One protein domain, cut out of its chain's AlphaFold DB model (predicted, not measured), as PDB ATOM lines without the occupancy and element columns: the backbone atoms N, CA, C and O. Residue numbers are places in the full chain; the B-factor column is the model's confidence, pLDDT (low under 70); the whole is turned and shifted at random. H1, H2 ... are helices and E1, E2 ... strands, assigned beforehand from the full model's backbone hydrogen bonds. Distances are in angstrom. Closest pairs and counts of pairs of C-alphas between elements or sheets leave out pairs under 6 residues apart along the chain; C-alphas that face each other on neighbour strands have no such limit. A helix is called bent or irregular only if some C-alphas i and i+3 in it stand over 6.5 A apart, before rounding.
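AT A GLANCE: This is residues 312 to 473 of the 475 residues of an uncharacterized protein of Ignisphaera aggregans (UniProt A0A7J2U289). A strongly twisted sheet of five strands makes the middle of three layers, with the long helix H1 over one face and H2 over the other. H3 packs on H1, and H4 folds back beside both, the centres of H1, H3 and H4 making a triangle; the small hairpin of E4 and E5 lies off to one end, and residues 416 to 421 of a long loop stick out. The printed part has 162 residues with four named helices and seven named strands, in the order H1 E1 E2 E3 H2 E4 E5 E6 E7 H3 H4. The large sheet is mixed, in the order E1 E2 E3 E6 E7, and the class is mixed, helices and strands. The whole is compact, with a radius of gyration of the C-alphas of 16.2 A, and flat, spanning 47 by 43 by 23 A.

IN THESE COORDINATES: The large sheet holds E1, residues 335 to 342, 19.6 A; E2, residues 345 to 350; E3, residues 353 to 360, 21.8 A; E6, residues 392 to 399, 22.6 A; and E7, residues 424 to 431, 21.3 A. E4 is residues 381 to 383 and E5 residues 386 to 388. H1, residues 312 to 333, is 28.1 A long, from C-alpha 312 at (187.722, 215.124, 239.485); it has a kink of 66 degrees near residue 327 and is irregular, C-alphas 328 and 331 being 8.2 A apart. H2 is residues 367 to 379, 17.9 A, H3 residues 434 to 447, 18.3 A, and H4 residues 458 to 471, 19.8 A, ending with C-alpha 471 at (203.861, 223.367, 232.561).

HOW THE PARTS SIT: E1, E2 and E3 form a meander, each strand the antiparallel neighbour of the one before; N 338 and O 347 are 2.9 A apart, N 348 and O 355 3.0 A, both within hydrogen-bond range. E3 and E6 are parallel, with N 358 and O 394 at 2.9 A, and so are E6 and E7, with N 397 and O 428 at 2.8 A. H1 is on the sheet at a height of 8.4 A, over E1, E2 and E3; H2 is on the opposite face at 9.7 A, over E3 and E6. H3 only grazes the sheet, with residues 436 to 438. H1, with residues 317 to 324 alone, touches H3 at a steep tilt of 67 degrees, the C-alphas of Ile 321 and Tyr 444 being closest at 6.2 A. H3 and H4, a helical hairpin, only just touch, with 3 pairs of C-alphas within 8 A, closest Leu 440 and Ile 468 at 7.1 A. E4 and E5 form an antiparallel hairpin, with N 388 and O 381 at 2.8 A. Every O i to N i+4 pair is within hydrogen-bond range in H2 and H4, 15 of 18 in H1 and 9 of 10 in H3.

THE WHOLE: The farthest C-alphas, of Lys 412 and Ser 457, are 48.8 A apart. The printed part has no cut, and the link from E6 to E7, 24 residues, is long. The mean pLDDT of the printed part is 82.3; residues 401 to 429 and residue 431 are under 70.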
ATOM      1  N   MET A 312     188.551 214.138 238.776       81.06
ATOM      2  CA  MET A 312     187.722 215.124 239.485       81.06
ATOM      3  C   MET A 312     188.490 216.167 240.322       81.06
ATOM      4  O   MET A 312     187.880 217.171 240.699       81.06
ATOM      5  N   ARG A 313     189.776 215.939 240.634       86.50
ATOM      6  CA  ARG A 313     190.617 216.834 241.452       86.50
ATOM      7  C   ARG A 313     191.464 217.792 240.617       86.50
ATOM      8  O   ARG A 313     191.838 218.840 241.130       86.50
ATOM      9  N   ALA A 314     191.736 217.473 239.348       86.81
ATOM     10  CA  ALA A 314     192.619 218.266 238.488       86.81
ATOM     11  C   ALA A 314     192.212 219.742 238.427       86.81
ATOM     12  O   ALA A 314     193.041 220.627 238.633       86.81
ATOM     13  N   ALA A 315     190.917 220.007 238.236       89.12
ATOM     14  CA  ALA A 315     190.421 221.372 238.139       89.12
ATOM     15  C   ALA A 315     190.572 222.168 239.440       89.12
ATOM     16  O   ALA A 315     190.979 223.327 239.419       89.12
ATOM     17  N   MET A 316     190.308 221.518 240.575       92.56
ATOM     18  CA  MET A 316     190.471 222.109 241.901       92.56
ATOM     19  C   MET A 316     191.939 222.454 242.176       92.56
ATOM     20  O   MET A 316     192.233 223.585 242.551       92.56
ATOM     21  N   VAL A 317     192.857 221.515 241.926       92.75
ATOM     22  CA  VAL A 317     194.299 221.706 242.147       92.75
ATOM     23  C   VAL A 317     194.815 222.904 241.354       92.75
ATOM     24  O   VAL A 317     195.386 223.823 241.934       92.75
ATOM     25  N   VAL A 318     194.557 222.951 240.043       92.06
ATOM     26  CA  VAL A 318     195.019 224.064 239.199       92.06
ATOM     27  C   VAL A 318     194.377 225.385 239.626       92.06
ATOM     28  O   VAL A 318     195.062 226.403 239.676       92.06
ATOM     29  N   LYS A 319     193.083 225.388 239.974       93.25
ATOM     30  CA  LYS A 319     192.382 226.595 240.437       93.25
ATOM     31  C   LYS A 319     193.044 227.198 241.668       93.25
ATOM     32  O   LYS A 319     193.278 228.402 241.703       93.25
ATOM     33  N   GLU A 320     193.342 226.375 242.661       95.19
ATOM     34  CA  GLU A 320     193.935 226.848 243.907       95.19
ATOM     35  C   GLU A 320     195.387 227.293 243.734       95.19
ATOM     36  O   GLU A 320     195.775 228.320 244.288       95.19
ATOM     37  N   ILE A 321     196.156 226.595 242.894       95.56
ATOM     38  CA  ILE A 321     197.500 227.026 242.494       95.56
ATOM     39  C   ILE A 321     197.447 228.405 241.822       95.56
ATOM     40  O   ILE A 321     198.202 229.300 242.194       95.56
ATOM     41  N   MET A 322     196.535 228.613 240.868       94.62
ATOM     42  CA  MET A 322     196.404 229.897 240.169       94.62
ATOM     43  C   MET A 322     195.961 231.028 241.100       94.62
ATOM     44  O   MET A 322     196.502 232.131 241.015       94.62
ATOM     45  N   ALA A 323     195.016 230.764 242.005       94.50
ATOM     46  CA  ALA A 323     194.587 231.739 243.004       94.50
ATOM     47  C   ALA A 323     195.744 232.129 243.939       94.50
ATOM     48  O   ALA A 323     195.938 233.310 244.225       94.50
ATOM     49  N   TYR A 324     196.552 231.153 244.362       96.00
ATOM     50  CA  TYR A 324     197.744 231.398 245.170       96.00
ATOM     51  C   TYR A 324     198.778 232.266 244.437       96.00
ATOM     52  O   TYR A 324     199.223 233.283 244.975       96.00
ATOM     53  N   ILE A 325     199.118 231.905 243.193       95.44
ATOM     54  CA  ILE A 325     200.073 232.654 242.363       95.44
ATOM     55  C   ILE A 325     199.595 234.090 242.163       95.44
ATOM     56  O   ILE A 325     200.398 235.009 242.288       95.44
ATOM     57  N   TRP A 326     198.307 234.307 241.894       94.88
ATOM     58  CA  TRP A 326     197.757 235.655 241.776       94.88
ATOM     59  C   TRP A 326     197.922 236.456 243.069       94.88
ATOM     60  O   TRP A 326     198.503 237.541 243.038       94.88
ATOM     61  N   ASN A 327     197.472 235.907 244.199       95.25
ATOM     62  CA  ASN A 327     197.480 236.608 245.482       95.25
ATOM     63  C   ASN A 327     198.890 237.009 245.929       95.25
ATOM     64  O   ASN A 327     199.067 238.087 246.491       95.25
ATOM     65  N   LYS A 328     199.888 236.149 245.694       95.06
ATOM     66  CA  LYS A 328     201.249 236.353 246.208       95.06
ATOM     67  C   LYS A 328     202.232 236.903 245.168       95.06
ATOM     68  O   LYS A 328     203.109 237.687 245.514       95.06
ATOM     69  N   TYR A 329     202.079 236.537 243.896       94.25
ATOM     70  CA  TYR A 329     203.033 236.845 242.820       94.25
ATOM     71  C   TYR A 329     202.392 237.474 241.573       94.25
ATOM     72  O   TYR A 329     203.071 237.648 240.556       94.25
ATOM     73  N   GLY A 330     201.108 237.840 241.622       91.88
ATOM     74  CA  GLY A 330     200.369 238.345 240.464       91.88
ATOM     75  C   GLY A 330     201.025 239.561 239.812       91.88
ATOM     76  O   GLY A 330     201.199 239.586 238.596       91.88
ATOM     77  N   SER A 331     201.497 240.527 240.606       92.75
ATOM     78  CA  SER A 331     202.208 241.710 240.096       92.75
ATOM     79  C   SER A 331     203.519 241.353 239.388       92.75
ATOM     80  O   SER A 331     203.809 241.893 238.322       92.75
ATOM     81  N   LYS A 332     204.289 240.407 239.938       92.81
ATOM     82  CA  LYS A 332     205.588 239.976 239.402       92.81
ATOM     83  C   LYS A 332     205.459 239.280 238.049       92.81
ATOM     84  O   LYS A 332     206.266 239.525 237.158       92.81
ATOM     85  N   TYR A 333     204.453 238.421 237.903       89.88
ATOM     86  CA  TYR A 333     204.208 237.675 236.665       89.88
ATOM     87  C   TYR A 333     203.208 238.354 235.728       89.88
ATOM     88  O   TYR A 333     202.925 237.827 234.653       89.88
ATOM     89  N   ASN A 334     202.686 239.520 236.116       91.75
ATOM     90  CA  ASN A 334     201.607 240.212 235.420       91.75
ATOM     91  C   ASN A 334     200.392 239.292 235.192       91.75
ATOM     92  O   ASN A 334     199.844 239.229 234.090       91.75
ATOM     93  N   ILE A 335     200.043 238.527 236.232       91.38
ATOM     94  CA  ILE A 335     198.942 237.564 236.276       91.38
ATOM     95  C   ILE A 335     197.856 238.102 237.203       91.38
ATOM     96  O   ILE A 335     198.109 238.404 238.369       91.38
ATOM     97  N   VAL A 336     196.626 238.136 236.707       91.69
ATOM     98  CA  VAL A 336     195.422 238.377 237.502       91.69
ATOM     99  C   VAL A 336     194.542 237.139 237.408       91.69
ATOM    100  O   VAL A 336     194.245 236.665 236.311       91.69
ATOM    101  N   TRP A 337     194.130 236.581 238.542       88.62
ATOM    102  CA  TRP A 337     193.098 235.548 238.559       88.62
ATOM    103  C   TRP A 337     191.731 236.222 238.609       88.62
ATOM    104  O   TRP A 337     191.433 236.975 239.530       88.62
ATOM    105  N   SER A 338     190.905 235.957 237.599       86.12
ATOM    106  CA  SER A 338     189.586 236.581 237.435       86.12
ATOM    107  C   SER A 338     188.447 235.669 237.901       86.12
ATOM    108  O   SER A 338     187.281 235.992 237.707       86.12
ATOM    109  N   GLY A 339     188.769 234.513 238.491       85.69
ATOM    110  CA  GLY A 339     187.797 233.555 239.010       85.69
ATOM    111  C   GLY A 339     187.647 232.280 238.173       85.69
ATOM    112  O   GLY A 339     188.482 231.925 237.336       85.69
ATOM    113  N   SER A 340     186.562 231.551 238.438       86.69
ATOM    114  CA  SER A 340     186.157 230.368 237.672       86.69
ATOM    115  C   SER A 340     184.767 230.587 237.103       86.69
ATOM    116  O   SER A 340     183.852 230.919 237.849       86.69
ATOM    117  N   ILE A 341     184.626 230.374 235.799       86.69
ATOM    118  CA  ILE A 341     183.347 230.509 235.086       86.69
ATOM    119  C   ILE A 341     182.487 229.265 235.330       86.69
ATOM    120  O   ILE A 341     181.274 229.347 235.480       86.69
ATOM    121  N   ASP A 342     183.149 228.112 235.399       86.81
ATOM    122  CA  ASP A 342     182.573 226.811 235.714       86.81
ATOM    123  C   ASP A 342     183.642 225.962 236.429       86.81
ATOM    124  O   ASP A 342     184.815 226.348 236.508       86.81
ATOM    125  N   ARG A 343     183.268 224.784 236.933       85.38
ATOM    126  CA  ARG A 343     184.143 223.831 237.621       85.38
ATOM    127  C   ARG A 343     185.443 223.560 236.867       85.38
ATOM    128  O   ARG A 343     186.477 223.428 237.510       85.38
ATOM    129  N   ASN A 344     185.394 223.483 235.538       89.75
ATOM    130  CA  ASN A 344     186.539 223.130 234.692       89.75
ATOM    131  C   ASN A 344     187.147 224.328 233.950       89.75
ATOM    132  O   ASN A 344     188.017 224.128 233.106       89.75
ATOM    133  N   ILE A 345     186.687 225.555 234.211       91.12
ATOM    134  CA  ILE A 345     187.060 226.733 233.419       91.12
ATOM    135  C   ILE A 345     187.579 227.828 234.341       91.12
ATOM    136  O   ILE A 345     186.823 228.429 235.107       91.12
ATOM    137  N   ILE A 346     188.877 228.102 234.242       91.56
ATOM    138  CA  ILE A 346     189.543 229.179 234.981       91.56
ATOM    139  C   ILE A 346     189.755 230.355 234.034       91.56
ATOM    140  O   ILE A 346     190.232 230.168 232.913       91.56
ATOM    141  N   LEU A 347     189.433 231.562 234.500       92.94
ATOM    142  CA  LEU A 347     189.726 232.799 233.791       92.94
ATOM    143  C   LEU A 347     190.904 233.511 234.455       92.94
ATOM    144  O   LEU A 347     190.917 233.730 235.667       92.94
ATOM    145  N   THR A 348     191.896 233.890 233.658       91.31
ATOM    146  CA  THR A 348     193.052 234.651 234.130       91.31
ATOM    147  C   THR A 348     193.460 235.694 233.101       91.31
ATOM    148  O   THR A 348     193.345 235.458 231.903       91.31
ATOM    149  N   ASN A 349     193.934 236.854 233.538       90.69
ATOM    150  CA  ASN A 349     194.578 237.834 232.675       90.69
ATOM    151  C   ASN A 349     196.093 237.701 232.813       90.69
ATOM    152  O   ASN A 349     196.600 237.708 233.932       90.69
ATOM    153  N   ILE A 350     196.807 237.586 231.696       88.25
ATOM    154  CA  ILE A 350     198.270 237.595 231.681       88.25
ATOM    155  C   ILE A 350     198.742 238.676 230.727       88.25
ATOM    156  O   ILE A 350     198.465 238.624 229.526       88.25
ATOM    157  N   SER A 351     199.471 239.657 231.252       87.75
ATOM    158  CA  SER A 351     199.989 240.782 230.470       87.75
ATOM    159  C   SER A 351     198.934 241.488 229.618       87.75
ATOM    160  O   SER A 351     199.140 241.750 228.431       87.75
ATOM    161  N   GLY A 352     197.776 241.759 230.223       86.06
ATOM    162  CA  GLY A 352     196.653 242.441 229.585       86.06
ATOM    163  C   GLY A 352     195.780 241.537 228.712       86.06
ATOM    164  O   GLY A 352     194.771 242.001 228.191       86.06
ATOM    165  N   LYS A 353     196.114 240.249 228.560       88.56
ATOM    166  CA  LYS A 353     195.352 239.304 227.731       88.56
ATOM    167  C   LYS A 353     194.532 238.373 228.611       88.56
ATOM    168  O   LYS A 353     195.100 237.610 229.385       88.56
ATOM    169  N   ASN A 354     193.212 238.379 228.447       90.50
ATOM    170  CA  ASN A 354     192.335 237.415 229.113       90.50
ATOM    171  C   ASN A 354     192.465 236.032 228.458       90.50
ATOM    172  O   ASN A 354     192.260 235.877 227.248       90.50
ATOM    173  N   ILE A 355     192.798 235.037 229.271       90.38
ATOM    174  CA  ILE A 355     193.052 233.651 228.902       90.38
ATOM    175  C   ILE A 355     192.086 232.745 229.658       90.38
ATOM    176  O   ILE A 355     191.946 232.838 230.879       90.38
ATOM    177  N   ILE A 356     191.461 231.823 228.933       91.38
ATOM    178  CA  ILE A 356     190.716 230.713 229.521       91.38
ATOM    179  C   ILE A 356     191.621 229.487 229.637       91.38
ATOM    180  O   ILE A 356     192.218 229.058 228.650       91.38
ATOM    181  N   LEU A 357     191.668 228.880 230.821       90.31
ATOM    182  CA  LEU A 357     192.209 227.539 231.028       90.31
ATOM    183  C   LEU A 357     191.043 226.558 231.151       90.31
ATOM    184  O   LEU A 357     190.308 226.583 232.139       90.31
ATOM    185  N   TYR A 358     190.879 225.699 230.148       91.25
ATOM    186  CA  TYR A 358     189.888 224.627 230.154       91.25
ATOM    187  C   TYR A 358     190.534 223.323 230.625       91.25
ATOM    188  O   TYR A 358     191.437 222.795 229.973       91.25
ATOM    189  N   ILE A 359     190.073 222.796 231.756       89.56
ATOM    190  CA  ILE A 359     190.641 221.623 232.418       89.56
ATOM    191  C   ILE A 359     189.848 220.383 232.024       89.56
ATOM    192  O   ILE A 359     188.791 220.077 232.574       89.56
ATOM    193  N   ALA A 360     190.388 219.647 231.059       87.06
ATOM    194  CA  ALA A 360     189.801 218.426 230.538       87.06
ATOM    195  C   ALA A 360     190.382 217.213 231.272       87.06
ATOM    196  O   ALA A 360     191.400 216.665 230.865       87.06
ATOM    197  N   ALA A 361     189.744 216.763 232.348       83.50
ATOM    198  CA  ALA A 361     190.171 215.566 233.075       83.50
ATOM    199  C   ALA A 361     189.368 214.327 232.640       83.50
ATOM    200  O   ALA A 361     188.595 213.752 233.404       83.50
ATOM    201  N   LYS A 362     189.490 213.943 231.369       81.69
ATOM    202  CA  LYS A 362     188.761 212.814 230.770       81.69
ATOM    203  C   LYS A 362     189.582 212.153 229.676       81.69
ATOM    204  O   LYS A 362     190.518 212.756 229.175       81.69
ATOM    205  N   GLN A 363     189.240 210.926 229.286       75.44
ATOM    206  CA  GLN A 363     190.010 210.195 228.267       75.44
ATOM    207  C   GLN A 363     190.009 210.918 226.914       75.44
ATOM    208  O   GLN A 363     191.051 211.023 226.272       75.44
ATOM    209  N   THR A 364     188.863 211.476 226.526       77.12
ATOM    210  CA  THR A 364     188.652 212.057 225.199       77.12
ATOM    211  C   THR A 364     188.066 213.459 225.314       77.12
ATOM    212  O   THR A 364     187.112 213.680 226.062       77.12
ATOM    213  N   ILE A 365     188.625 214.404 224.558       80.44
ATOM    214  CA  ILE A 365     188.004 215.717 224.348       80.44
ATOM    215  C   ILE A 365     186.901 215.555 223.302       80.44
ATOM    216  O   ILE A 365     187.142 215.022 222.217       80.44
ATOM    217  N   THR A 366     185.704 216.009 223.648       82.38
ATOM    218  CA  THR A 366     184.489 215.914 222.834       82.38
ATOM    219  C   THR A 366     184.248 217.201 222.049       82.38
ATOM    220  O   THR A 366     184.800 218.255 222.367       82.38
ATOM    221  N   VAL A 367     183.385 217.131 221.032       78.75
ATOM    222  CA  VAL A 367     182.950 218.308 220.260       78.75
ATOM    223  C   VAL A 367     182.273 219.350 221.156       78.75
ATOM    224  O   VAL A 367     182.508 220.542 220.976       78.75
ATOM    225  N   GLU A 368     181.496 218.915 222.150       82.56
ATOM    226  CA  GLU A 368     180.810 219.801 223.099       82.56
ATOM    227  C   GLU A 368     181.797 220.683 223.878       82.56
ATOM    228  O   GLU A 368     181.579 221.884 224.022       82.56
ATOM    229  N   ASP A 369     182.941 220.133 224.301       84.12
ATOM    230  CA  ASP A 369     183.971 220.915 225.000       84.12
ATOM    231  C   ASP A 369     184.537 222.024 224.115       84.12
ATOM    232  O   ASP A 369     184.730 223.159 224.552       84.12
ATOM    233  N   LEU A 370     184.800 221.694 222.849       83.38
ATOM    234  CA  LEU A 370     185.326 222.647 221.878       83.38
ATOM    235  C   LEU A 370     184.294 223.729 221.559       83.38
ATOM    236  O   LEU A 370     184.670 224.891 221.405       83.38
ATOM    237  N   GLN A 371     183.008 223.378 221.502       84.50
ATOM    238  CA  GLN A 371     181.917 224.336 221.325       84.50
ATOM    239  C   GLN A 371     181.822 225.305 222.508       84.50
ATOM    240  O   GLN A 371     181.723 226.510 222.283       84.50
ATOM    241  N   ILE A 372     181.937 224.815 223.746       86.12
ATOM    242  CA  ILE A 372     181.954 225.656 224.954       86.12
ATOM    243  C   ILE A 372     183.109 226.664 224.893       86.12
ATOM    244  O   ILE A 372     182.905 227.862 225.090       86.12
ATOM    245  N   ILE A 373     184.321 226.207 224.571       85.25
ATOM    246  CA  ILE A 373     185.493 227.089 224.470       85.25
ATOM    247  C   ILE A 373     185.310 228.106 223.339       85.25
ATOM    248  O   ILE A 373     185.558 229.295 223.530       85.25
ATOM    249  N   THR A 374     184.852 227.649 222.173       84.12
ATOM    250  CA  THR A 374     184.629 228.502 220.997       84.12
ATOM    251  C   THR A 374     183.621 229.601 221.306       84.12
ATOM    252  O   THR A 374     183.867 230.758 220.968       84.12
ATOM    253  N   LYS A 375     182.543 229.262 222.019       87.94
ATOM    254  CA  LYS A 375     181.548 230.224 222.486       87.94
ATOM    255  C   LYS A 375     182.201 231.336 223.305       87.94
ATOM    256  O   LYS A 375     182.026 232.501 222.977       87.94
ATOM    257  N   TYR A 376     183.018 231.004 224.304       89.38
ATOM    258  CA  TYR A 376     183.690 232.029 225.114       89.38
ATOM    259  C   TYR A 376     184.714 232.862 224.335       89.38
ATOM    260  O   TYR A 376     184.866 234.054 224.598       89.38
ATOM    261  N   LEU A 377     185.411 232.267 223.362       85.62
ATOM    262  CA  LEU A 377     186.349 232.996 222.501       85.62
ATOM    263  C   LEU A 377     185.651 234.006 221.574       85.62
ATOM    264  O   LEU A 377     186.237 235.044 221.258       85.62
ATOM    265  N   GLN A 378     184.435 233.693 221.121       86.31
ATOM    266  CA  GLN A 378     183.643 234.535 220.217       86.31
ATOM    267  C   GLN A 378     182.815 235.573 220.970       86.31
ATOM    268  O   GLN A 378     182.797 236.747 220.607       86.31
ATOM    269  N   GLU A 379     182.121 235.136 222.015       89.56
ATOM    270  CA  GLU A 379     181.141 235.950 222.723       89.56
ATOM    271  C   GLU A 379     181.753 236.722 223.891       89.56
ATOM    272  O   GLU A 379     181.158 237.709 224.311       89.56
ATOM    273  N   GLY A 380     182.925 236.328 224.395       89.06
ATOM    274  CA  GLY A 380     183.480 236.840 225.647       89.06
ATOM    275  C   GLY A 380     182.871 236.166 226.881       89.06
ATOM    276  O   GLY A 380     182.110 235.201 226.781       89.06
ATOM    277  N   VAL A 381     183.215 236.669 228.065       90.06
ATOM    278  CA  VAL A 381     182.699 236.186 229.358       90.06
ATOM    279  C   VAL A 381     182.192 237.378 230.157       90.06
ATOM    280  O   VAL A 381     182.902 238.372 230.271       90.06
ATOM    281  N   THR A 382     180.993 237.279 230.730       88.31
ATOM    282  CA  THR A 382     180.457 238.319 231.619       88.31
ATOM    283  C   THR A 382     180.733 237.961 233.076       88.31
ATOM    284  O   THR A 382     180.296 236.903 233.531       88.31
ATOM    285  N   ILE A 383     181.426 238.837 233.803       84.88
ATOM    286  CA  ILE A 383     181.677 238.729 235.250       84.88
ATOM    287  C   ILE A 383     181.264 240.052 235.889       84.88
ATOM    288  O   ILE A 383     181.656 241.104 235.402       84.88
ATOM    289  N   ASP A 384     180.435 240.007 236.935       83.12
ATOM    290  CA  ASP A 384     179.990 241.187 237.695       83.12
ATOM    291  C   ASP A 384     179.471 242.354 236.828       83.12
ATOM    292  O   ASP A 384     179.649 243.527 237.139       83.12
ATOM    293  N   SER A 385     178.751 242.021 235.751       84.94
ATOM    294  CA  SER A 385     178.196 242.951 234.745       84.94
ATOM    295  C   SER A 385     179.202 243.542 233.747       84.94
ATOM    296  O   SER A 385     178.790 244.275 232.847       84.94
ATOM    297  N   GLU A 386     180.484 243.189 233.828       87.38
ATOM    298  CA  GLU A 386     181.498 243.553 232.838       87.38
ATOM    299  C   GLU A 386     181.694 242.425 231.819       87.38
ATOM    300  O   GLU A 386     181.844 241.252 232.170       87.38
ATOM    301  N   LYS A 387     181.690 242.777 230.529       90.56
ATOM    302  CA  LYS A 387     181.941 241.835 229.437       90.56
ATOM    303  C   LYS A 387     183.428 241.831 229.086       90.56
ATOM    304  O   LYS A 387     183.928 242.773 228.479       90.56
ATOM    305  N   LEU A 388     184.112 240.739 229.408       90.75
ATOM    306  CA  LEU A 388     185.532 240.542 229.137       90.75
ATOM    307  C   LEU A 388     185.741 239.864 227.780       90.75
ATOM    308  O   LEU A 388     185.222 238.775 227.520       90.75
ATOM    309  N   GLU A 389     186.555 240.477 226.918       91.31
ATOM    310  CA  GLU A 389     187.005 239.830 225.686       91.31
ATOM    311  C   GLU A 389     188.050 238.755 226.002       91.31
ATOM    312  O   GLU A 389     189.075 239.038 226.629       91.31
ATOM    313  N   ILE A 390     187.826 237.531 225.521       91.06
ATOM    314  CA  ILE A 390     188.794 236.441 225.645       91.06
ATOM    315  C   ILE A 390     189.741 236.453 224.447       91.06
ATOM    316  O   ILE A 390     189.331 236.363 223.287       91.06
ATOM    317  N   HIS A 391     191.030 236.555 224.752       88.88
ATOM    318  CA  HIS A 391     192.100 236.646 223.766       88.88
ATOM    319  C   HIS A 391     192.637 235.270 223.402       88.88
ATOM    320  O   HIS A 391     193.042 235.043 222.263       88.88
ATOM    321  N   SER A 392     192.680 234.354 224.373       87.50
ATOM    322  CA  SER A 392     193.088 232.985 224.097       87.50
ATOM    323  C   SER A 392     192.473 231.944 225.019       87.50
ATOM    324  O   SER A 392     192.109 232.246 226.148       87.50
ATOM    325  N   ALA A 393     192.427 230.698 224.559       86.62
ATOM    326  CA  ALA A 393     192.143 229.542 225.399       86.62
ATOM    327  C   ALA A 393     193.279 228.508 225.336       86.62
ATOM    328  O   ALA A 393     193.924 228.326 224.293       86.62
ATOM    329  N   ILE A 394     193.512 227.840 226.464       86.50
ATOM    330  CA  ILE A 394     194.441 226.722 226.628       86.50
ATOM    331  C   ILE A 394     193.653 225.538 227.169       86.50
ATOM    332  O   ILE A 394     192.941 225.657 228.166       86.50
ATOM    333  N   ILE A 395     193.796 224.390 226.515       87.81
ATOM    334  CA  ILE A 395     193.190 223.142 226.974       87.81
ATOM    335  C   ILE A 395     194.241 222.341 227.732       87.81
ATOM    336  O   ILE A 395     195.221 221.883 227.145       87.81
ATOM    337  N   LEU A 396     194.008 222.159 229.026       86.12
ATOM    338  CA  LEU A 396     194.807 221.347 229.932       86.12
ATOM    339  C   LEU A 396     194.160 219.962 230.028       86.12
ATOM    340  O   LEU A 396     193.174 219.773 230.741       86.12
ATOM    341  N   HIS A 397     194.664 219.002 229.257       85.62
ATOM    342  CA  HIS A 397     194.110 217.654 229.148       85.62
ATOM    343  C   HIS A 397     194.842 216.701 230.092       85.62
ATOM    344  O   HIS A 397     195.960 216.290 229.810       85.62
ATOM    345  N   PHE A 398     194.205 216.338 231.200       82.19
ATOM    346  CA  PHE A 398     194.749 215.393 232.172       82.19
ATOM    347  C   PHE A 398     194.263 213.975 231.864       82.19
ATOM    348  O   PHE A 398     193.054 213.717 231.818       82.19
ATOM    349  N   THR A 399     195.199 213.049 231.663       77.19
ATOM    350  CA  THR A 399     194.917 211.644 231.336       77.19
ATOM    351  C   THR A 399     195.794 210.704 232.144       77.19
ATOM    352  O   THR A 399     196.931 211.043 232.455       77.19
ATOM    353  N   SER A 400     195.300 209.496 232.433       74.19
ATOM    354  CA  SER A 400     196.180 208.445 232.956       74.19
ATOM    355  C   SER A 400     197.137 207.948 231.868       74.19
ATOM    356  O   SER A 400     196.724 207.834 230.707       74.19
ATOM    357  N   GLN A 401     198.374 207.603 232.239       69.44
ATOM    358  CA  GLN A 401     199.399 207.040 231.351       69.44
ATOM    359  C   GLN A 401     198.934 205.811 230.562       69.44
ATOM    360  O   GLN A 401     199.430 205.569 229.465       69.44
ATOM    361  N   SER A 402     197.956 205.049 231.058       66.12
ATOM    362  CA  SER A 402     197.426 203.875 230.353       66.12
ATOM    363  C   SER A 402     196.463 204.220 229.205       66.12
ATOM    364  O   SER A 402     195.883 203.318 228.597       66.12
ATOM    365  N   THR A 403     196.223 205.505 228.922       65.19
ATOM    366  CA  THR A 403     195.290 205.949 227.875       65.19
ATOM    367  C   THR A 403     195.986 205.939 226.505       65.19
ATOM    368  O   THR A 403     196.917 206.715 226.299       65.19
ATOM    369  N   PRO A 404     195.546 205.120 225.527       60.31
ATOM    370  CA  PRO A 404     196.137 205.112 224.188       60.31
ATOM    371  C   PRO A 404     195.992 206.471 223.489       60.31
ATOM    372  O   PRO A 404     194.917 207.072 223.534       60.31
ATOM    373  N   TYR A 405     197.026 206.904 222.756       59.38
ATOM    374  CA  TYR A 405     197.018 208.173 222.006       59.38
ATOM    375  C   TYR A 405     195.813 208.327 221.064       59.38
ATOM    376  O   TYR A 405     195.262 209.419 220.932       59.38
ATOM    377  N   SER A 406     195.351 207.229 220.457       56.03
ATOM    378  CA  SER A 406     194.179 207.199 219.571       56.03
ATOM    379  C   SER A 406     192.855 207.551 220.260       56.03
ATOM    380  O   SER A 406     191.873 207.811 219.574       56.03
ATOM    381  N   LYS A 407     192.815 207.583 221.599       59.12
ATOM    382  CA  LYS A 407     191.635 207.963 222.389       59.12
ATOM    383  C   LYS A 407     191.662 209.413 222.880       59.12
ATOM    384  O   LYS A 407     190.691 209.849 223.492       59.12
ATOM    385  N   LEU A 408     192.734 210.171 222.627       58.75
ATOM    386  CA  LEU A 408     192.906 211.523 223.185       58.75
ATOM    387  C   LEU A 408     192.034 212.593 222.510       58.75
ATOM    388  O   LEU A 408     191.849 213.680 223.069       58.75
ATOM    389  N   VAL A 409     191.526 212.314 221.310       58.34
ATOM    390  CA  VAL A 409     190.611 213.172 220.547       58.34
ATOM    391  C   VAL A 409     189.593 212.266 219.863       58.34
ATOM    392  O   VAL A 409     189.977 211.251 219.286       58.34
ATOM    393  N   ASP A 410     188.310 212.603 219.954       52.97
ATOM    394  CA  ASP A 410     187.261 211.869 219.244       52.97
ATOM    395  C   ASP A 410     187.507 211.988 217.722       52.97
ATOM    396  O   ASP A 410     187.621 213.105 217.226       52.97
ATOM    397  N   PRO A 411     187.577 210.892 216.944       46.00
ATOM    398  CA  PRO A 411     187.699 210.963 215.486       46.00
ATOM    399  C   PRO A 411     186.565 211.751 214.807       46.00
ATOM    400  O   PRO A 411     186.763 212.307 213.726       46.00
ATOM    401  N   LYS A 412     185.376 211.812 215.431       46.50
ATOM    402  CA  LYS A 412     184.248 212.660 215.003       46.50
ATOM    403  C   LYS A 412     184.396 214.111 215.445       46.50
ATOM    404  O   LYS A 412     183.821 214.989 214.800       46.50
ATOM    405  N   ALA A 413     185.209 214.385 216.468       48.31
ATOM    406  CA  ALA A 413     185.799 215.702 216.676       48.31
ATOM    407  C   ALA A 413     186.881 215.906 215.611       48.31
ATOM    408  O   ALA A 413     188.078 215.948 215.887       48.31
ATOM    409  N   SER A 414     186.433 215.975 214.357       33.81
ATOM    410  CA  SER A 414     187.265 216.341 213.224       33.81
ATOM    411  C   SER A 414     188.057 217.581 213.621       33.81
ATOM    412  O   SER A 414     187.494 218.616 213.985       33.81
ATOM    413  N   ILE A 415     189.381 217.428 213.643       38.34
ATOM    414  CA  ILE A 415     190.313 218.484 214.009       38.34
ATOM    415  C   ILE A 415     190.300 219.485 212.857       38.34
ATOM    416  O   ILE A 415     191.145 219.462 211.965       38.34
ATOM    417  N   TRP A 416     189.321 220.384 212.881       34.50
ATOM    418  CA  TRP A 416     189.477 221.705 212.304       34.50
ATOM    419  C   TRP A 416     190.563 222.364 213.139       34.50
ATOM    420  O   TRP A 416     190.299 222.959 214.182       34.50
ATOM    421  N   PHE A 417     191.818 222.183 212.725       39.56
ATOM    422  CA  PHE A 417     192.887 223.067 213.150       39.56
ATOM    423  C   PHE A 417     192.401 224.471 212.824       39.56
ATOM    424  O   PHE A 417     192.331 224.857 211.660       39.56
ATOM    425  N   MET A 418     191.955 225.170 213.865       41.53
ATOM    426  CA  MET A 418     191.423 226.514 213.789       41.53
ATOM    427  C   MET A 418     192.311 227.384 212.906       41.53
ATOM    428  O   MET A 418     193.380 227.828 213.317       41.53
ATOM    429  N   LYS A 419     191.820 227.686 211.712       33.50
ATOM    430  CA  LYS A 419     192.051 228.952 211.028       33.50
ATOM    431  C   LYS A 419     190.674 229.360 210.516       33.50
ATOM    432  O   LYS A 419     190.025 228.581 209.835       33.50
ATOM    433  N   ILE A 420     190.138 230.516 210.897       32.75
ATOM    434  CA  ILE A 420     190.782 231.834 210.824       32.75
ATOM    435  C   ILE A 420     190.520 232.650 212.110       32.75
ATOM    436  O   ILE A 420     189.371 232.799 212.513       32.75
ATOM    437  N   GLY A 421     191.599 233.177 212.726       43.25
ATOM    438  CA  GLY A 421     191.545 234.191 213.799       43.25
ATOM    439  C   GLY A 421     192.217 233.880 215.155       43.25
ATOM    440  O   GLY A 421     191.786 234.435 216.150       43.25
ATOM    441  N   GLU A 422     193.209 232.983 215.238       52.38
ATOM    442  CA  GLU A 422     194.247 232.889 216.307       52.38
ATOM    443  C   GLU A 422     193.860 232.980 217.815       52.38
ATOM    444  O   GLU A 422     194.670 233.414 218.637       52.38
ATOM    445  N   LYS A 423     192.675 232.514 218.239       54.53
ATOM    446  CA  LYS A 423     192.259 232.549 219.665       54.53
ATOM    447  C   LYS A 423     192.369 231.224 220.463       54.53
ATOM    448  O   LYS A 423     192.195 231.233 221.674       54.53
ATOM    449  N   LEU A 424     192.723 230.071 219.886       58.38
ATOM    450  CA  LEU A 424     193.011 228.833 220.654       58.38
ATOM    451  C   LEU A 424     194.486 228.493 220.477       58.38
ATOM    452  O   LEU A 424     194.905 228.117 219.385       58.38
ATOM    453  N   LYS A 425     195.289 228.677 221.527       57.47
ATOM    454  CA  LYS A 425     196.751 228.685 221.377       57.47
ATOM    455  C   LYS A 425     197.406 227.328 221.598       57.47
ATOM    456  O   LYS A 425     198.455 227.081 221.009       57.47
ATOM    457  N   ARG A 426     196.853 226.457 222.454       64.12
ATOM    458  CA  ARG A 426     197.557 225.221 222.843       64.12
ATOM    459  C   ARG A 426     196.648 224.182 223.506       64.12
ATOM    460  O   ARG A 426     195.881 224.517 224.404       64.12
ATOM    461  N   LYS A 427     196.796 222.912 223.114       69.62
ATOM    462  CA  LYS A 427     196.406 221.748 223.925       69.62
ATOM    463  C   LYS A 427     197.670 221.210 224.588       69.62
ATOM    464  O   LYS A 427     198.642 220.925 223.891       69.62
ATOM    465  N   ILE A 428     197.653 221.079 225.906       69.06
ATOM    466  CA  ILE A 428     198.729 220.469 226.689       69.06
ATOM    467  C   ILE A 428     198.162 219.198 227.294       69.06
ATOM    468  O   ILE A 428     197.088 219.229 227.890       69.06
ATOM    469  N   VAL A 429     198.850 218.082 227.088       69.06
ATOM    470  CA  VAL A 429     198.467 216.795 227.667       69.06
ATOM    471  C   VAL A 429     199.369 216.547 228.861       69.06
ATOM    472  O   VAL A 429     200.584 216.546 228.699       69.06
ATOM    473  N   PHE A 430     198.769 216.346 230.029       70.12
ATOM    474  CA  PHE A 430     199.457 215.910 231.235       70.12
ATOM    475  C   PHE A 430     199.193 214.425 231.440       70.12
ATOM    476  O   PHE A 430     198.033 214.000 231.530       70.12
ATOM    477  N   GLY A 431     200.263 213.645 231.536       66.75
ATOM    478  CA  GLY A 431     200.193 212.311 232.108       66.75
ATOM    479  C   GLY A 431     200.068 212.390 233.629       66.75
ATOM    480  O   GLY A 431     200.440 213.383 234.260       66.75
ATOM    481  N   ASP A 432     199.627 211.300 234.249       70.94
ATOM    482  CA  ASP A 432     199.787 211.042 235.688       70.94
ATOM    483  C   ASP A 432     201.263 210.737 236.033       70.94
ATOM    484  O   ASP A 432     201.585 209.784 236.735       70.94
ATOM    485  N   SER A 433     202.187 211.536 235.491       81.75
ATOM    486  CA  SER A 433     203.625 211.394 235.682       81.75
ATOM    487  C   SER A 433     204.096 212.142 236.929       81.75
ATOM    488  O   SER A 433     203.511 213.147 237.347       81.75
ATOM    489  N   VAL A 434     205.215 211.690 237.503       83.25
ATOM    490  CA  VAL A 434     205.852 212.347 238.657       83.25
ATOM    491  C   VAL A 434     206.205 213.806 238.340       83.25
ATOM    492  O   VAL A 434     206.034 214.686 239.179       83.25
ATOM    493  N   LYS A 435     206.668 214.088 237.115       84.44
ATOM    494  CA  LYS A 435     207.117 215.429 236.718       84.44
ATOM    495  C   LYS A 435     205.963 216.407 236.490       84.44
ATOM    496  O   LYS A 435     206.113 217.586 236.792       84.44
ATOM    497  N   GLU A 436     204.851 215.945 235.927       85.25
ATOM    498  CA  GLU A 436     203.717 216.808 235.584       85.25
ATOM    499  C   GLU A 436     202.730 216.887 236.746       85.25
ATOM    500  O   GLU A 436     202.619 217.926 237.397       85.25
ATOM    501  N   TRP A 437     202.046 215.781 237.053       87.12
ATOM    502  CA  TRP A 437     201.069 215.759 238.136       87.12
ATOM    503  C   TRP A 437     201.734 215.791 239.509       87.12
ATOM    504  O   TRP A 437     201.303 216.563 240.361       87.12
ATOM    505  N   GLY A 438     202.793 215.005 239.730       90.81
ATOM    506  CA  GLY A 438     203.470 214.955 241.033       90.81
ATOM    507  C   GLY A 438     203.995 216.318 241.486       90.81
ATOM    508  O   GLY A 438     203.862 216.674 242.656       90.81
ATOM    509  N   ARG A 439     204.492 217.129 240.548       93.75
ATOM    510  CA  ARG A 439     204.929 218.506 240.803       93.75
ATOM    511  C   ARG A 439     203.776 219.445 241.165       93.75
ATOM    512  O   ARG A 439     203.865 220.158 242.163       93.75
ATOM    513  N   LEU A 440     202.679 219.418 240.399       93.00
ATOM    514  CA  LEU A 440     201.475 220.205 240.705       93.00
ATOM    515  C   LEU A 440     200.876 219.804 242.061       93.00
ATOM    516  O   LEU A 440     200.525 220.668 242.860       93.00
ATOM    517  N   ALA A 441     200.807 218.503 242.341       93.62
ATOM    518  CA  ALA A 441     200.333 217.967 243.609       93.62
ATOM    519  C   ALA A 441     201.224 218.412 244.780       93.62
ATOM    520  O   ALA A 441     200.704 218.901 245.778       93.62
ATOM    521  N   ALA A 442     202.550 218.320 244.652       95.69
ATOM    522  CA  ALA A 442     203.478 218.759 245.696       95.69
ATOM    523  C   ALA A 442     203.351 220.259 245.997       95.69
ATOM    524  O   ALA A 442     203.320 220.653 247.164       95.69
ATOM    525  N   PHE A 443     203.226 221.095 244.962       96.62
ATOM    526  CA  PHE A 443     203.033 222.533 245.143       96.62
ATOM    527  C   PHE A 443     201.680 222.859 245.782       96.62
ATOM    528  O   PHE A 443     201.615 223.668 246.704       96.62
ATOM    529  N   TYR A 444     200.611 222.177 245.365       96.50
ATOM    530  CA  TYR A 444     199.301 222.287 246.005       96.50
ATOM    531  C   TYR A 444     199.355 221.932 247.497       96.50
ATOM    532  O   TYR A 444     198.883 222.698 248.335       96.50
ATOM    533  N   LEU A 445     199.982 220.808 247.847       95.75
ATOM    534  CA  LEU A 445     200.137 220.379 249.238       95.75
ATOM    535  C   LEU A 445     201.008 221.349 250.044       95.75
ATOM    536  O   LEU A 445     200.754 221.570 251.226       95.75
ATOM    537  N   HIS A 446     202.008 221.972 249.420       95.56
ATOM    538  CA  HIS A 446     202.776 223.046 250.042       95.56
ATOM    539  C   HIS A 446     201.900 224.269 250.354       95.56
ATOM    540  O   HIS A 446     201.910 224.727 251.493       95.56
ATOM    541  N   ILE A 447     201.067 224.727 249.408       95.56
ATOM    542  CA  ILE A 447     200.096 225.819 249.630       95.56
ATOM    543  C   ILE A 447     199.132 225.486 250.783       95.56
ATOM    544  O   ILE A 447     198.711 226.370 251.529       95.56
ATOM    545  N   LYS A 448     198.792 224.204 250.956       95.62
ATOM    546  CA  LYS A 448     197.950 223.706 252.056       95.62
ATOM    547  C   LYS A 448     198.672 223.503 253.382       95.62
ATOM    548  O   LYS A 448     198.028 223.125 254.354       95.62
ATOM    549  N   ASN A 449     199.971 223.785 253.450       92.44
ATOM    550  CA  ASN A 449     200.828 223.487 254.599       92.44
ATOM    551  C   ASN A 449     200.895 221.989 254.954       92.44
ATOM    552  O   ASN A 449     201.268 221.627 256.067       92.44
ATOM    553  N   GLU A 450     200.583 221.106 254.006       91.62
ATOM    554  CA  GLU A 450     200.692 219.650 254.158       91.62
ATOM    555  C   GLU A 450     202.073 219.134 253.719       91.62
ATOM    556  O   GLU A 450     202.514 218.068 254.149       91.62
ATOM    557  N   LEU A 451     202.805 219.918 252.913       91.25
ATOM    558  CA  LEU A 451     204.155 219.596 252.438       91.25
ATOM    559  C   LEU A 451     205.142 220.751 252.658       91.25
ATOM    560  O   LEU A 451     205.805 221.225 251.737       91.25
ATOM    561  N   ILE A 452     205.265 221.202 253.909       87.69
ATOM    562  CA  ILE A 452     206.090 222.366 254.296       87.69
ATOM    563  C   ILE A 452     207.549 222.215 253.838       87.69
ATOM    564  O   ILE A 452     208.178 223.178 253.427       87.69
ATOM    565  N   SER A 453     208.089 220.992 253.838       85.31
ATOM    566  CA  SER A 453     209.499 220.752 253.493       85.31
ATOM    567  C   SER A 453     209.826 220.778 251.990       85.31
ATOM    568  O   SER A 453     210.974 220.489 251.628       85.31
ATOM    569  N   TYR A 454     208.830 221.058 251.137       91.56
ATOM    570  CA  TYR A 454     208.966 221.106 249.681       91.56
ATOM    571  C   TYR A 454     209.678 222.358 249.173       91.56
ATOM    572  O   TYR A 454     210.578 222.252 248.342       91.56
ATOM    573  N   ILE A 455     209.296 223.516 249.700       91.69
ATOM    574  CA  ILE A 455     209.859 224.823 249.370       91.69
ATOM    575  C   ILE A 455     210.290 225.452 250.686       91.69
ATOM    576  O   ILE A 455     209.490 225.552 251.616       91.69
ATOM    577  N   THR A 456     211.562 225.833 250.770       89.50
ATOM    578  CA  THR A 456     212.174 226.320 252.015       89.50
ATOM    579  C   THR A 456     212.547 227.798 251.979       89.50
ATOM    580  O   THR A 456     212.875 228.364 253.021       89.50
ATOM    581  N   SER A 457     212.467 228.436 250.811       92.62
ATOM    582  CA  SER A 457     212.741 229.860 250.626       92.62
ATOM    583  C   SER A 457     211.823 230.484 249.573       92.62
ATOM    584  O   SER A 457     211.276 229.791 248.715       92.62
ATOM    585  N   GLU A 458     211.690 231.812 249.609       91.81
ATOM    586  CA  GLU A 458     210.912 232.562 248.613       91.81
ATOM    587  C   GLU A 458     211.501 232.458 247.196       91.81
ATOM    588  O   GLU A 458     210.753 232.452 246.219       91.81
ATOM    589  N   ASP A 459     212.828 232.329 247.068       93.19
ATOM    590  CA  ASP A 459     213.500 232.141 245.775       93.19
ATOM    591  C   ASP A 459     213.185 230.767 245.165       93.19
ATOM    592  O   ASP A 459     212.959 230.650 243.956       93.19
ATOM    593  N   GLU A 460     213.143 229.716 245.993       92.75
ATOM    594  CA  GLU A 460     212.725 228.382 245.551       92.75
ATOM    595  C   GLU A 460     211.265 228.376 245.107       92.75
ATOM    596  O   GLU A 460     210.933 227.750 244.098       92.75
ATOM    597  N   GLU A 461     210.410 229.085 245.842       94.88
ATOM    598  CA  GLU A 461     208.999 229.253 245.519       94.88
ATOM    599  C   GLU A 461     208.806 229.968 244.182       94.88
ATOM    600  O   GLU A 461     208.035 229.515 243.335       94.88
ATOM    601  N   ASP A 462     209.553 231.050 243.958       94.38
ATOM    602  CA  ASP A 462     209.520 231.804 242.711       94.38
ATOM    603  C   ASP A 462     209.918 230.938 241.514       94.38
ATOM    604  O   ASP A 462     209.237 230.927 240.487       94.38
ATOM    605  N   LEU A 463     211.015 230.187 241.649       94.56
ATOM    606  CA  LEU A 463     211.480 229.264 240.618       94.56
ATOM    607  C   LEU A 463     210.435 228.181 240.329       94.56
ATOM    608  O   LEU A 463     210.194 227.841 239.169       94.56
ATOM    609  N   GLU A 464     209.810 227.649 241.375       95.19
ATOM    610  CA  GLU A 464     208.790 226.615 241.263       95.19
ATOM    611  C   GLU A 464     207.543 227.120 240.530       95.19
ATOM    612  O   GLU A 464     207.050 226.454 239.616       95.19
ATOM    613  N   ILE A 465     207.095 228.337 240.844       95.69
ATOM    614  CA  ILE A 465     205.981 228.996 240.157       95.69
ATOM    615  C   ILE A 465     206.279 229.167 238.667       95.69
ATOM    616  O   ILE A 465     205.424 228.842 237.844       95.69
ATOM    617  N   ARG A 466     207.485 229.606 238.281       93.50
ATOM    618  CA  ARG A 466     207.849 229.733 236.852       93.50
ATOM    619  C   ARG A 466     207.718 228.417 236.114       93.50
ATOM    620  O   ARG A 466     207.230 228.378 234.989       93.50
ATOM    621  N   GLU A 467     208.171 227.341 236.732       93.06
ATOM    622  CA  GLU A 467     208.114 226.021 236.129       93.06
ATOM    623  C   GLU A 467     206.679 225.494 236.032       93.06
ATOM    624  O   GLU A 467     206.312 224.927 235.003       93.06
ATOM    625  N   ILE A 468     205.839 225.749 237.035       92.62
ATOM    626  CA  ILE A 468     204.401 225.453 236.979       92.62
ATOM    627  C   ILE A 468     203.725 226.255 235.866       92.62
ATOM    628  O   ILE A 468     202.973 225.690 235.076       92.62
ATOM    629  N   LEU A 469     204.022 227.550 235.738       89.56
ATOM    630  CA  LEU A 469     203.476 228.382 234.666       89.56
ATOM    631  C   LEU A 469     203.901 227.877 233.277       89.56
ATOM    632  O   LEU A 469     203.065 227.830 232.373       89.56
ATOM    633  N   LYS A 470     205.150 227.415 233.110       86.44
ATOM    634  CA  LYS A 470     205.609 226.745 231.876       86.44
ATOM    635  C   LYS A 470     204.847 225.445 231.608       86.44
ATOM    636  O   LYS A 470     204.427 225.213 230.476       86.44
ATOM    637  N   ILE A 471     204.645 224.613 232.636       83.25
ATOM    638  CA  ILE A 471     203.861 223.367 232.561       83.25
ATOM    639  C   ILE A 471     202.430 223.672 232.097       83.25
ATOM    640  O   ILE A 471     201.924 223.006 231.199       83.25
ATOM    641  N   LEU A 472     201.809 224.728 232.628       84.69
ATOM    642  CA  LEU A 472     200.473 225.192 232.236       84.69
ATOM    643  C   LEU A 472     200.444 225.937 230.883       84.69
ATOM    644  O   LEU A 472     199.367 226.277 230.396       84.69
ATOM    645  N   GLY A 473     201.602 226.178 230.258       81.38
ATOM    646  CA  GLY A 473     201.734 226.876 228.974       81.38
ATOM    647  C   GLY A 473     201.439 228.370 229.024       81.38
ATOM    648  O   GLY A 473     201.026 228.935 228.011       81.38
TER     649      GLY A 473